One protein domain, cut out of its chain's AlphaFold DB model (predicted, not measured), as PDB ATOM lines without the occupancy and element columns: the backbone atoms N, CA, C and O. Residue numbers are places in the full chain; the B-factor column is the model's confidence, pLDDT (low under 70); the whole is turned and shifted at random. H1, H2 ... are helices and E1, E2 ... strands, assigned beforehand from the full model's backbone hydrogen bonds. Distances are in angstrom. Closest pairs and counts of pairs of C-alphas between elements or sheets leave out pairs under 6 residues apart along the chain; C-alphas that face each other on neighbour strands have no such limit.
ATOM      1  N   GLU A   6     170.592 132.619  83.978       92.50
ATOM      2  CA  GLU A   6     169.459 133.547  84.062       92.50
ATOM      3  C   GLU A   6     168.663 133.687  82.758       92.50
ATOM      4  O   GLU A   6     167.498 134.075  82.795       92.50
ATOM      5  N   THR A   7     169.237 133.325  81.604       94.06
ATOM      6  CA  THR A   7     168.514 133.343  80.321       94.06
ATOM      7  C   THR A   7     167.767 132.033  80.045       94.06
ATOM      8  O   THR A   7     167.223 131.867  78.956       94.06
ATOM      9  N   LEU A   8     167.766 131.082  80.987       94.75
ATOM     10  CA  LEU A   8     167.165 129.754  80.814       94.75
ATOM     11  C   LEU A   8     165.921 129.518  81.675       94.75
ATOM     12  O   LEU A   8     165.101 128.678  81.321       94.75
ATOM     13  N   LEU A   9     165.796 130.224  82.800       94.69
ATOM     14  CA  LEU A   9     164.872 129.854  83.872       94.69
ATOM     15  C   LEU A   9     163.679 130.799  83.987       94.69
ATOM     16  O   LEU A   9     163.832 132.023  83.974       94.69
ATOM     17  N   THR A  10     162.485 130.234  84.143       91.94
ATOM     18  CA  THR A  10     161.251 130.974  84.440       91.94
ATOM     19  C   THR A  10     160.541 130.366  85.658       91.94
ATOM     20  O   THR A  10     160.384 129.150  85.711       91.94
ATOM     21  N   PRO A  11     160.130 131.144  86.670       93.19
ATOM     22  CA  PRO A  11     160.230 132.595  86.768       93.19
ATOM     23  C   PRO A  11     161.664 133.123  86.902       93.19
ATOM     24  O   PRO A  11     162.643 132.382  86.895       93.19
ATOM     25  N   GLN A  12     161.794 134.444  86.905       91.44
ATOM     26  CA  GLN A  12     163.082 135.129  86.910       91.44
ATOM     27  C   GLN A  12     163.845 134.828  88.199       91.44
ATOM     28  O   GLN A  12     163.328 135.023  89.297       91.44
ATOM     29  N   ILE A  13     165.098 134.401  88.057       94.25
ATOM     30  CA  ILE A  13     166.023 134.255  89.183       94.25
ATOM     31  C   ILE A  13     166.635 135.612  89.573       94.25
ATOM     32  O   ILE A  13     166.506 136.604  88.846       94.25
ATOM     33  N   LEU A  14     167.304 135.663  90.727       93.19
ATOM     34  CA  LEU A  14     167.981 136.871  91.210       93.19
ATOM     35  C   LEU A  14     169.399 137.007  90.660       93.19
ATOM     36  O   LEU A  14     169.816 138.116  90.336       93.19
ATOM     37  N   SER A  15     170.142 135.901  90.572       91.94
ATOM     38  CA  SER A  15     171.537 135.931  90.127       91.94
ATOM     39  C   SER A  15     171.673 136.342  88.659       91.94
ATOM     40  O   SER A  15     170.863 135.961  87.816       91.94
ATOM     41  N   GLU A  16     172.743 137.074  88.346       91.38
ATOM     42  CA  GLU A  16     173.095 137.519  86.995       91.38
ATOM     43  C   GLU A  16     174.526 137.087  86.649       91.38
ATOM     44  O   GLU A  16     175.391 137.012  87.524       91.38
ATOM     45  N   GLY A  17     174.797 136.809  85.371       90.88
ATOM     46  CA  GLY A  17     176.128 136.428  84.896       90.88
ATOM     47  C   GLY A  17     176.574 135.029  85.328       90.88
ATOM     48  O   GLY A  17     177.771 134.727  85.278       90.88
ATOM     49  N   VAL A  18     175.646 134.162  85.745       93.38
ATOM     50  CA  VAL A  18     175.976 132.801  86.181       93.38
ATOM     51  C   VAL A  18     176.244 131.950  84.945       93.38
ATOM     52  O   VAL A  18     175.333 131.612  84.193       93.38
ATOM     53  N   THR A  19     177.507 131.586  84.728       92.56
ATOM     54  CA  THR A  19     177.919 130.712  83.617       92.56
ATOM     55  C   THR A  19     178.239 129.307  84.108       92.56
ATOM     56  O   THR A  19     178.616 129.114  85.260       92.56
ATOM     57  N   TYR A  20     178.137 128.326  83.215       91.75
ATOM     58  CA  TYR A  20     178.564 126.950  83.462       91.75
ATOM     59  C   TYR A  20     179.598 126.518  82.414       91.75
ATOM     60  O   TYR A  20     179.559 126.946  81.257       91.75
ATOM     61  N   GLU A  21     180.540 125.665  82.822       89.94
ATOM     62  CA  GLU A  21     181.611 125.145  81.948       89.94
ATOM     63  C   GLU A  21     181.513 123.638  81.706       89.94
ATOM     64  O   GLU A  21     182.052 123.130  80.723       89.94
ATOM     65  N   LYS A  22     180.806 122.922  82.585       94.12
ATOM     66  CA  LYS A  22     180.567 121.484  82.483       94.12
ATOM     67  C   LYS A  22     179.135 121.138  82.872       94.12
ATOM     68  O   LYS A  22     178.471 121.900  83.576       94.12
ATOM     69  N   THR A  23     178.701 119.966  82.434       96.38
ATOM     70  CA  THR A  23     177.454 119.337  82.863       96.38
ATOM     71  C   THR A  23     177.742 118.084  83.683       96.38
ATOM     72  O   THR A  23     178.837 117.522  83.621       96.38
ATOM     73  N   THR A  24     176.769 117.652  84.477       96.50
ATOM     74  CA  THR A  24     176.848 116.456  85.318       96.50
ATOM     75  C   THR A  24     175.503 115.731  85.334       96.50
ATOM     76  O   THR A  24     174.463 116.319  85.042       96.50
ATOM     77  N   LYS A  25     175.515 114.438  85.655       96.06
ATOM     78  CA  LYS A  25     174.298 113.664  85.925       96.06
ATOM     79  C   LYS A  25     174.201 113.446  87.424       96.06
ATOM     80  O   LYS A  25     175.206 113.141  88.057       96.06
ATOM     81  N   LEU A  26     173.004 113.587  87.980       93.94
ATOM     82  CA  LEU A  26     172.790 113.338  89.402       93.94
ATOM     83  C   LEU A  26     172.912 111.840  89.699       93.94
ATOM     84  O   LEU A  26     172.341 111.012  88.990       93.94
ATOM     85  N   ASN A  27     173.640 111.501  90.763       87.25
ATOM     86  CA  ASN A  27     173.851 110.120  91.215       87.25
ATOM     87  C   ASN A  27     172.950 109.751  92.413       87.25
ATOM     88  O   ASN A  27     173.182 108.739  93.071       87.25
ATOM     89  N   GLY A  28     171.941 110.574  92.720       85.50
ATOM     90  CA  GLY A  28     171.066 110.417  93.881       85.50
ATOM     91  C   GLY A  28     169.934 111.446  93.916       85.50
ATOM     92  O   GLY A  28     169.674 112.133  92.929       85.50
ATOM     93  N   THR A  29     169.252 111.538  95.057       89.56
ATOM     94  CA  THR A  29     168.172 112.506  95.287       89.56
ATOM     95  C   THR A  29     168.716 113.918  95.497       89.56
ATOM     96  O   THR A  29     169.814 114.100  96.021       89.56
ATOM     97  N   ILE A  30     167.918 114.919  95.131       96.38
ATOM     98  CA  ILE A  30     168.209 116.331  95.400       96.38
ATOM     99  C   ILE A  30     168.063 116.574  96.909       96.38
ATOM    100  O   ILE A  30     167.043 116.210  97.493       96.38
ATOM    101  N   ALA A  31     169.076 117.162  97.544       97.25
ATOM    102  CA  ALA A  31     168.999 117.556  98.947       97.25
ATOM    103  C   ALA A  31     168.119 118.805  99.094       97.25
ATOM    104  O   ALA A  31     168.275 119.760  98.337       97.25
ATOM    105  N   THR A  32     167.208 118.813 100.067       97.06
ATOM    106  CA  THR A  32     166.327 119.956 100.343       97.06
ATOM    107  C   THR A  32     166.461 120.407 101.790       97.06
ATOM    108  O   THR A  32     166.453 119.566 102.693       97.06
ATOM    109  N   SER A  33     166.522 121.714 102.032       96.38
ATOM    110  CA  SER A  33     166.584 122.278 103.386       96.38
ATOM    111  C   SER A  33     165.770 123.562 103.529       96.38
ATOM    112  O   SER A  33     165.706 124.366 102.601       96.38
ATOM    113  N   ILE A  34     165.199 123.771 104.718       96.00
ATOM    114  CA  ILE A  34     164.555 125.033 105.100       96.00
ATOM    115  C   ILE A  34     165.558 125.909 105.853       96.00
ATOM    116  O   ILE A  34     166.190 125.440 106.803       96.00
ATOM    117  N   GLY A  35     165.677 127.179 105.468       91.25
ATOM    118  CA  GLY A  35     166.543 128.145 106.141       91.25
ATOM    119  C   GLY A  35     165.971 129.560 106.144       91.25
ATOM    120  O   GLY A  35     165.421 130.032 105.150       91.25
ATOM    121  N   ASN A  36     166.135 130.259 107.268       76.75
ATOM    122  CA  ASN A  36     165.871 131.692 107.348       76.75
ATOM    123  C   ASN A  36     166.933 132.384 106.481       76.75
ATOM    124  O   ASN A  36     168.111 132.307 106.807       76.75
ATOM    125  N   ASP A  37     166.522 132.990 105.367       80.44
ATOM    126  CA  ASP A  37     167.380 133.687 104.389       80.44
ATOM    127  C   ASP A  37     168.086 132.820 103.332       80.44
ATOM    128  O   ASP A  37     169.059 133.265 102.728       80.44
ATOM    129  N   CYS A  38     167.569 131.626 103.022       85.06
ATOM    130  CA  CYS A  38     168.041 130.869 101.859       85.06
ATOM    131  C   CYS A  38     166.955 130.724 100.786       85.06
ATOM    132  O   CYS A  38     165.848 130.291 101.077       85.06
ATOM    133  N   ASN A  39     167.290 131.082  99.546       96.06
ATOM    134  CA  ASN A  39     166.559 130.712  98.333       96.06
ATOM    135  C   ASN A  39     167.598 130.501  97.225       96.06
ATOM    136  O   ASN A  39     167.934 131.435  96.494       96.06
ATOM    137  N   PHE A  40     168.165 129.297  97.146       97.56
ATOM    138  CA  PHE A  40     169.190 128.971  96.155       97.56
ATOM    139  C   PHE A  40     169.046 127.553  95.612       97.56
ATOM    140  O   PHE A  40     168.478 126.664  96.251       97.56
ATOM    141  N   VAL A  41     169.609 127.356  94.424       98.25
ATOM    142  CA  VAL A  41     169.833 126.051  93.809       98.25
ATOM    143  C   VAL A  41     171.327 125.908  93.554       98.25
ATOM    144  O   VAL A  41     171.934 126.764  92.908       98.25
ATOM    145  N   ARG A  42     171.918 124.814  94.033       97.88
ATOM    146  CA  ARG A  42     173.321 124.462  93.793       97.88
ATOM    147  C   ARG A  42     173.393 123.102  93.119       97.88
ATOM    148  O   ARG A  42     172.926 122.108  93.666       97.88
ATOM    149  N   ILE A  43     174.021 123.047  91.952       98.06
ATOM    150  CA  ILE A  43     174.306 121.818  91.211       98.06
ATOM    151  C   ILE A  43     175.822 121.651  91.173       98.06
ATOM    152  O   ILE A  43     176.535 122.448  90.564       98.06
ATOM    153  N   ALA A  44     176.308 120.599  91.823       96.19
ATOM    154  CA  ALA A  44     177.707 120.195  91.854       96.19
ATOM    155  C   ALA A  44     177.864 118.808  91.215       96.19
ATOM    156  O   ALA A  44     176.896 118.199  90.770       96.19
ATOM    157  N   ASP A  45     179.092 118.302  91.126       95.19
ATOM    158  CA  ASP A  45     179.350 117.051  90.417       95.19
ATOM    159  C   ASP A  45     178.653 115.853  91.086       95.19
ATOM    160  O   ASP A  45     179.005 115.458  92.197       95.19
ATOM    161  N   GLY A  46     177.644 115.289  90.417       95.00
ATOM    162  CA  GLY A  46     176.847 114.171  90.922       95.00
ATOM    163  C   GLY A  46     175.775 114.518  91.963       95.00
ATOM    164  O   GLY A  46     175.034 113.615  92.355       95.00
ATOM    165  N   THR A  47     175.654 115.776  92.404       97.06
ATOM    166  CA  THR A  47     174.775 116.181  93.519       97.06
ATOM    167  C   THR A  47     174.059 117.503  93.249       97.06
ATOM    168  O   THR A  47     174.628 118.398  92.630       97.06
ATOM    169  N   ALA A  48     172.852 117.671  93.790       98.06
ATOM    170  CA  ALA A  48     172.136 118.944  93.773       98.06
ATOM    171  C   ALA A  48     171.497 119.245  95.134       98.06
ATOM    172  O   ALA A  48     171.114 118.327  95.862       98.06
ATOM    173  N   GLU A  49     171.379 120.529  95.445       97.81
ATOM    174  CA  GLU A  49     170.815 121.064  96.680       97.81
ATOM    175  C   GLU A  49     169.855 122.215  96.358       97.81
ATOM    176  O   GLU A  49     170.151 123.067  95.515       97.81
ATOM    177  N   VAL A  50     168.718 122.238  97.049       98.19
ATOM    178  CA  VAL A  50     167.746 123.332  97.041       98.19
ATOM    179  C   VAL A  50     167.519 123.787  98.476       98.19
ATOM    180  O   VAL A  50     167.128 122.993  99.332       98.19
ATOM    181  N   CYS A  51     167.702 125.077  98.726       97.75
ATOM    182  CA  CYS A  51     167.319 125.694  99.990       97.75
ATOM    183  C   CYS A  51     166.222 126.721  99.733       97.75
ATOM    184  O   CYS A  51     166.343 127.511  98.796       97.75
ATOM    185  N   GLY A  52     165.169 126.694 100.546       97.12
ATOM    186  CA  GLY A  52     164.074 127.666 100.514       97.12
ATOM    187  C   GLY A  52     163.652 128.072 101.924       97.12
ATOM    188  O   GLY A  52     163.956 127.371 102.890       97.12
ATOM    189  N   LYS A  53     162.917 129.175 102.079       95.62
ATOM    190  CA  LYS A  53     162.396 129.590 103.402       95.62
ATOM    191  C   LYS A  53     161.113 128.843 103.771       95.62
ATOM    192  O   LYS A  53     160.742 128.779 104.941       95.62
ATOM    193  N   THR A  54     160.440 128.272 102.776       94.00
ATOM    194  CA  THR A  54     159.197 127.500 102.893       94.00
ATOM    195  C   THR A  54     159.206 126.306 101.938       94.00
ATOM    196  O   THR A  54     159.934 126.304 100.944       94.00
ATOM    197  N   ASP A  55     158.332 125.324 102.171       93.06
ATOM    198  CA  ASP A  55     158.145 124.194 101.245       93.06
ATOM    199  C   ASP A  55     157.747 124.661  99.834       93.06
ATOM    200  O   ASP A  55     158.172 124.087  98.835       93.06
ATOM    201  N   ALA A  56     156.972 125.748  99.731       91.69
ATOM    202  CA  ALA A  56     156.586 126.327  98.446       91.69
ATOM    203  C   ALA A  56     157.793 126.874  97.660       91.69
ATOM    204  O   ALA A  56     157.848 126.737  96.440       91.69
ATOM    205  N   GLU A  57     158.772 127.469  98.343       94.94
ATOM    206  CA  GLU A  57     160.006 127.950  97.710       94.94
ATOM    207  C   GLU A  57     160.965 126.803  97.376       94.94
ATOM    208  O   GLU A  57     161.609 126.844  96.328       94.94
ATOM    209  N   ILE A  58     161.006 125.743  98.192       95.94
ATOM    210  CA  ILE A  58     161.718 124.505  97.842       95.94
ATOM    211  C   ILE A  58     161.133 123.908  96.556       95.94
ATOM    212  O   ILE A  58     161.883 123.587  95.634       95.94
ATOM    213  N   ASN A  59     159.804 123.825  96.448       95.12
ATOM    214  CA  ASN A  59     159.135 123.338  95.240       95.12
ATOM    215  C   ASN A  59     159.481 124.183  94.007       95.12
ATOM    216  O   ASN A  59     159.711 123.624  92.936       95.12
ATOM    217  N   GLN A  60     159.620 125.507  94.151       95.69
ATOM    218  CA  GLN A  60     160.117 126.337  93.051       95.69
ATOM    219  C   GLN A  60     161.567 126.003  92.676       95.69
ATOM    220  O   GLN A  60     161.879 125.885  91.489       95.69
ATOM    221  N   GLY A  61     162.460 125.844  93.657       97.00
ATOM    222  CA  GLY A  61     163.849 125.461  93.398       97.00
ATOM    223  C   GLY A  61     163.958 124.120  92.661       97.00
ATOM    224  O   GLY A  61     164.716 123.996  91.696       97.00
ATOM    225  N   LEU A  62     163.126 123.144  93.036       96.88
ATOM    226  CA  LEU A  62     162.975 121.876  92.315       96.88
ATOM    227  C   LEU A  62     162.423 122.085  90.894       96.88
ATOM    228  O   LEU A  62     162.891 121.437  89.957       96.88
ATOM    229  N   GLY A  63     161.491 123.023  90.707       96.62
ATOM    230  CA  GLY A  63     160.997 123.452  89.397       96.62
ATOM    231  C   GLY A  63     162.111 123.965  88.479       96.62
ATOM    232  O   GLY A  63     162.173 123.567  87.315       96.62
ATOM    233  N   TYR A  64     163.051 124.762  89.001       97.81
ATOM    234  CA  TYR A  64     164.218 125.207  88.228       97.81
ATOM    235  C   TYR A  64     165.143 124.052  87.844       97.81
ATOM    236  O   TYR A  64     165.562 123.971  86.688       97.81
ATOM    237  N   ILE A  65     165.424 123.127  88.771       97.38
ATOM    238  CA  ILE A  65     166.178 121.909  88.435       97.38
ATOM    239  C   ILE A  65     165.454 121.149  87.325       97.38
ATOM    240  O   ILE A  65     166.096 120.722  86.368       97.38
ATOM    241  N   LYS A  66     164.122 121.041  87.387       96.62
ATOM    242  CA  LYS A  66     163.355 120.324  86.370       96.62
ATOM    243  C   LYS A  66     163.420 120.984  84.993       96.62
ATOM    244  O   LYS A  66     163.548 120.276  83.995       96.62
ATOM    245  N   GLN A  67     163.393 122.314  84.926       97.69
ATOM    246  CA  GLN A  67     163.614 123.042  83.671       97.69
ATOM    247  C   GLN A  67     164.997 122.735  83.096       97.69
ATOM    248  O   GLN A  67     165.108 122.429  81.910       97.69
ATOM    249  N   LEU A  68     166.042 122.751  83.930       97.44
ATOM    250  CA  LEU A  68     167.399 122.404  83.503       97.44
ATOM    251  C   LEU A  68     167.508 120.936  83.071       97.44
ATOM    252  O   LEU A  68     168.151 120.653  82.065       97.44
ATOM    253  N   GLU A  69     166.862 120.000  83.770       96.69
ATOM    254  CA  GLU A  69     166.831 118.591  83.358       96.69
ATOM    255  C   GLU A  69     166.254 118.445  81.954       96.69
ATOM    256  O   GLU A  69     166.799 117.701  81.142       96.69
ATOM    257  N   VAL A  70     165.169 119.163  81.659       97.19
ATOM    258  CA  VAL A  70     164.558 119.147  80.332       97.19
ATOM    259  C   VAL A  70     165.498 119.794  79.318       97.19
ATOM    260  O   VAL A  70     165.882 119.143  78.352       97.19
ATOM    261  N   LEU A  71     165.924 121.040  79.543       96.94
ATOM    262  CA  LEU A  71     166.751 121.807  78.603       96.94
ATOM    263  C   LEU A  71     168.097 121.138  78.284       96.94
ATOM    264  O   LEU A  71     168.617 121.315  77.185       96.94
ATOM    265  N   PHE A  72     168.644 120.347  79.207       96.56
ATOM    266  CA  PHE A  72     169.940 119.686  79.050       96.56
ATOM    267  C   PHE A  72     169.862 118.158  78.917       96.56
ATOM    268  O   PHE A  72     170.875 117.476  79.090       96.56
ATOM    269  N   ASP A  73     168.685 117.595  78.629       95.94
ATOM    270  CA  ASP A  73     168.494 116.147  78.431       95.94
ATOM    271  C   ASP A  73     169.053 115.302  79.602       95.94
ATOM    272  O   ASP A  73     169.696 114.260  79.426       95.94
ATOM    273  N   GLY A  74     168.844 115.793  80.827       94.81
ATOM    274  CA  GLY A  74     169.288 115.190  82.086       94.81
ATOM    275  C   GLY A  74     170.754 115.443  82.467       94.81
ATOM    276  O   GLY A  74     171.172 115.022  83.545       94.81
ATOM    277  N   ALA A  75     171.548 116.116  81.629       95.88
ATOM    278  CA  ALA A  75     172.926 116.504  81.941       95.88
ATOM    279  C   ALA A  75     172.979 117.943  82.485       95.88
ATOM    280  O   ALA A  75     173.305 118.884  81.766       95.88
ATOM    281  N   LEU A  76     172.658 118.115  83.764       96.69
ATOM    282  CA  LEU A  76     172.512 119.418  84.414       96.69
ATOM    283  C   LEU A  76     173.796 120.265  84.376       96.69
ATOM    284  O   LEU A  76     174.880 119.733  84.627       96.69
ATOM    285  N   PRO A  77     173.707 121.582  84.117       96.75
ATOM    286  CA  PRO A  77     174.855 122.475  84.217       96.75
ATOM    287  C   PRO A  77     175.322 122.582  85.671       96.75
ATOM    288  O   PRO A  77     174.516 122.742  86.582       96.75
ATOM    289  N   VAL A  78     176.635 122.512  85.888       97.00
ATOM    290  CA  VAL A  78     177.221 122.754  87.213       97.00
ATOM    291  C   VAL A  78     177.232 124.258  87.462       97.00
ATOM    292  O   VAL A  78     177.969 124.991  86.800       97.00
ATOM    293  N   CYS A  79     176.381 124.706  88.381       97.00
ATOM    294  CA  CYS A  79     176.148 126.113  88.689       97.00
ATOM    295  C   CYS A  79     175.523 126.290  90.077       97.00
ATOM    296  O   CYS A  79     174.965 125.356  90.652       97.00
ATOM    297  N   GLU A  80     175.557 127.519  90.575       97.19
ATOM    298  CA  GLU A  80     174.832 127.945  91.767       97.19
ATOM    299  C   GLU A  80     174.156 129.282  91.476       97.19
ATOM    300  O   GLU A  80     174.765 130.156  90.854       97.19
ATOM    301  N   PHE A  81     172.896 129.416  91.875       97.50
ATOM    302  CA  PHE A  81     172.134 130.646  91.697       97.50
ATOM    303  C   PHE A  81     171.078 130.823  92.787       97.50
ATOM    304  O   PHE A  81     170.580 129.857  93.365       97.50
ATOM    305  N   GLU A  82     170.707 132.077  93.019       96.81
ATOM    306  CA  GLU A  82     169.688 132.511  93.970       96.81
ATOM    307  C   GLU A  82     168.398 132.924  93.256       96.81
ATOM    308  O   GLU A  82     168.416 133.401  92.115       96.81
ATOM    309  N   PHE A  83     167.266 132.792  93.945       95.88
ATOM    310  CA  PHE A  83     165.948 133.204  93.461       95.88
ATOM    311  C   PHE A  83     165.152 133.953  94.542       95.88
ATOM    312  O   PHE A  83     165.436 133.866  95.734       95.88
TER     313      PHE A  83
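This is residues 6 to 83 of the 461 residues of the protein "Beta-N-acetylhexosaminidase" of Sphaerochaeta sp (UniProt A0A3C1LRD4). One small four-stranded sheet has a single long helix, H1, packed slantwise over one of its faces, while no named element covers the other; a long stretch without a named element, residues 6 to 30, passes round the outside before the first strand. The printed part has 78 residues, with one helix and four strands along the chain as E1, E2, E3, H1, E4. The sheet is mixed, in the order E1, E3, E2, E4; the class is mixed helices and strands, with 36 of the 78 residues in named elements, under half. It is compact, radius of gyration of the C-alphas 11.5 A, spanning 31 by 27 by 17 A.

Begin at C-alpha 6, (169.459, 133.547, 84.062). E1, residues 31 to 34, starts at C-alpha 31, (168.999, 117.556, 98.947). Next come E2, residues 40 to 44, and E3, residues 47 to 52, 17.2 A long. H1, residues 55 to 71, runs 24.3 A; E4, residues 79 to 82, ends at (169.688, 132.511, 93.970).

E1 and E3 are parallel; look for N 50 and O 31, 2.8 A apart. E2 and E3 form a hairpin, with N 49 and O 42 at 2.8 A. E2 and E4 are antiparallel, with N 43 and O 79 at 2.8 A. H1 is on the sheet at a height of 9.4 A, over E3 and E2; its closest C-alphas to E3 are Ile 58 and Gly 52, 4.8 A. E3, H1 and E4 make a split strand-helix-strand unit, two strands running the same way with E2 between them; its crossover is left-handed. In H1 every O i to N i+4 pair is within hydrogen-bond range.

The farthest C-alphas, Asn 36 and Asp 73, are 32.9 A apart. The printed part has no cut, and no link between named elements is long. No printed residue is under 70 in pLDDT.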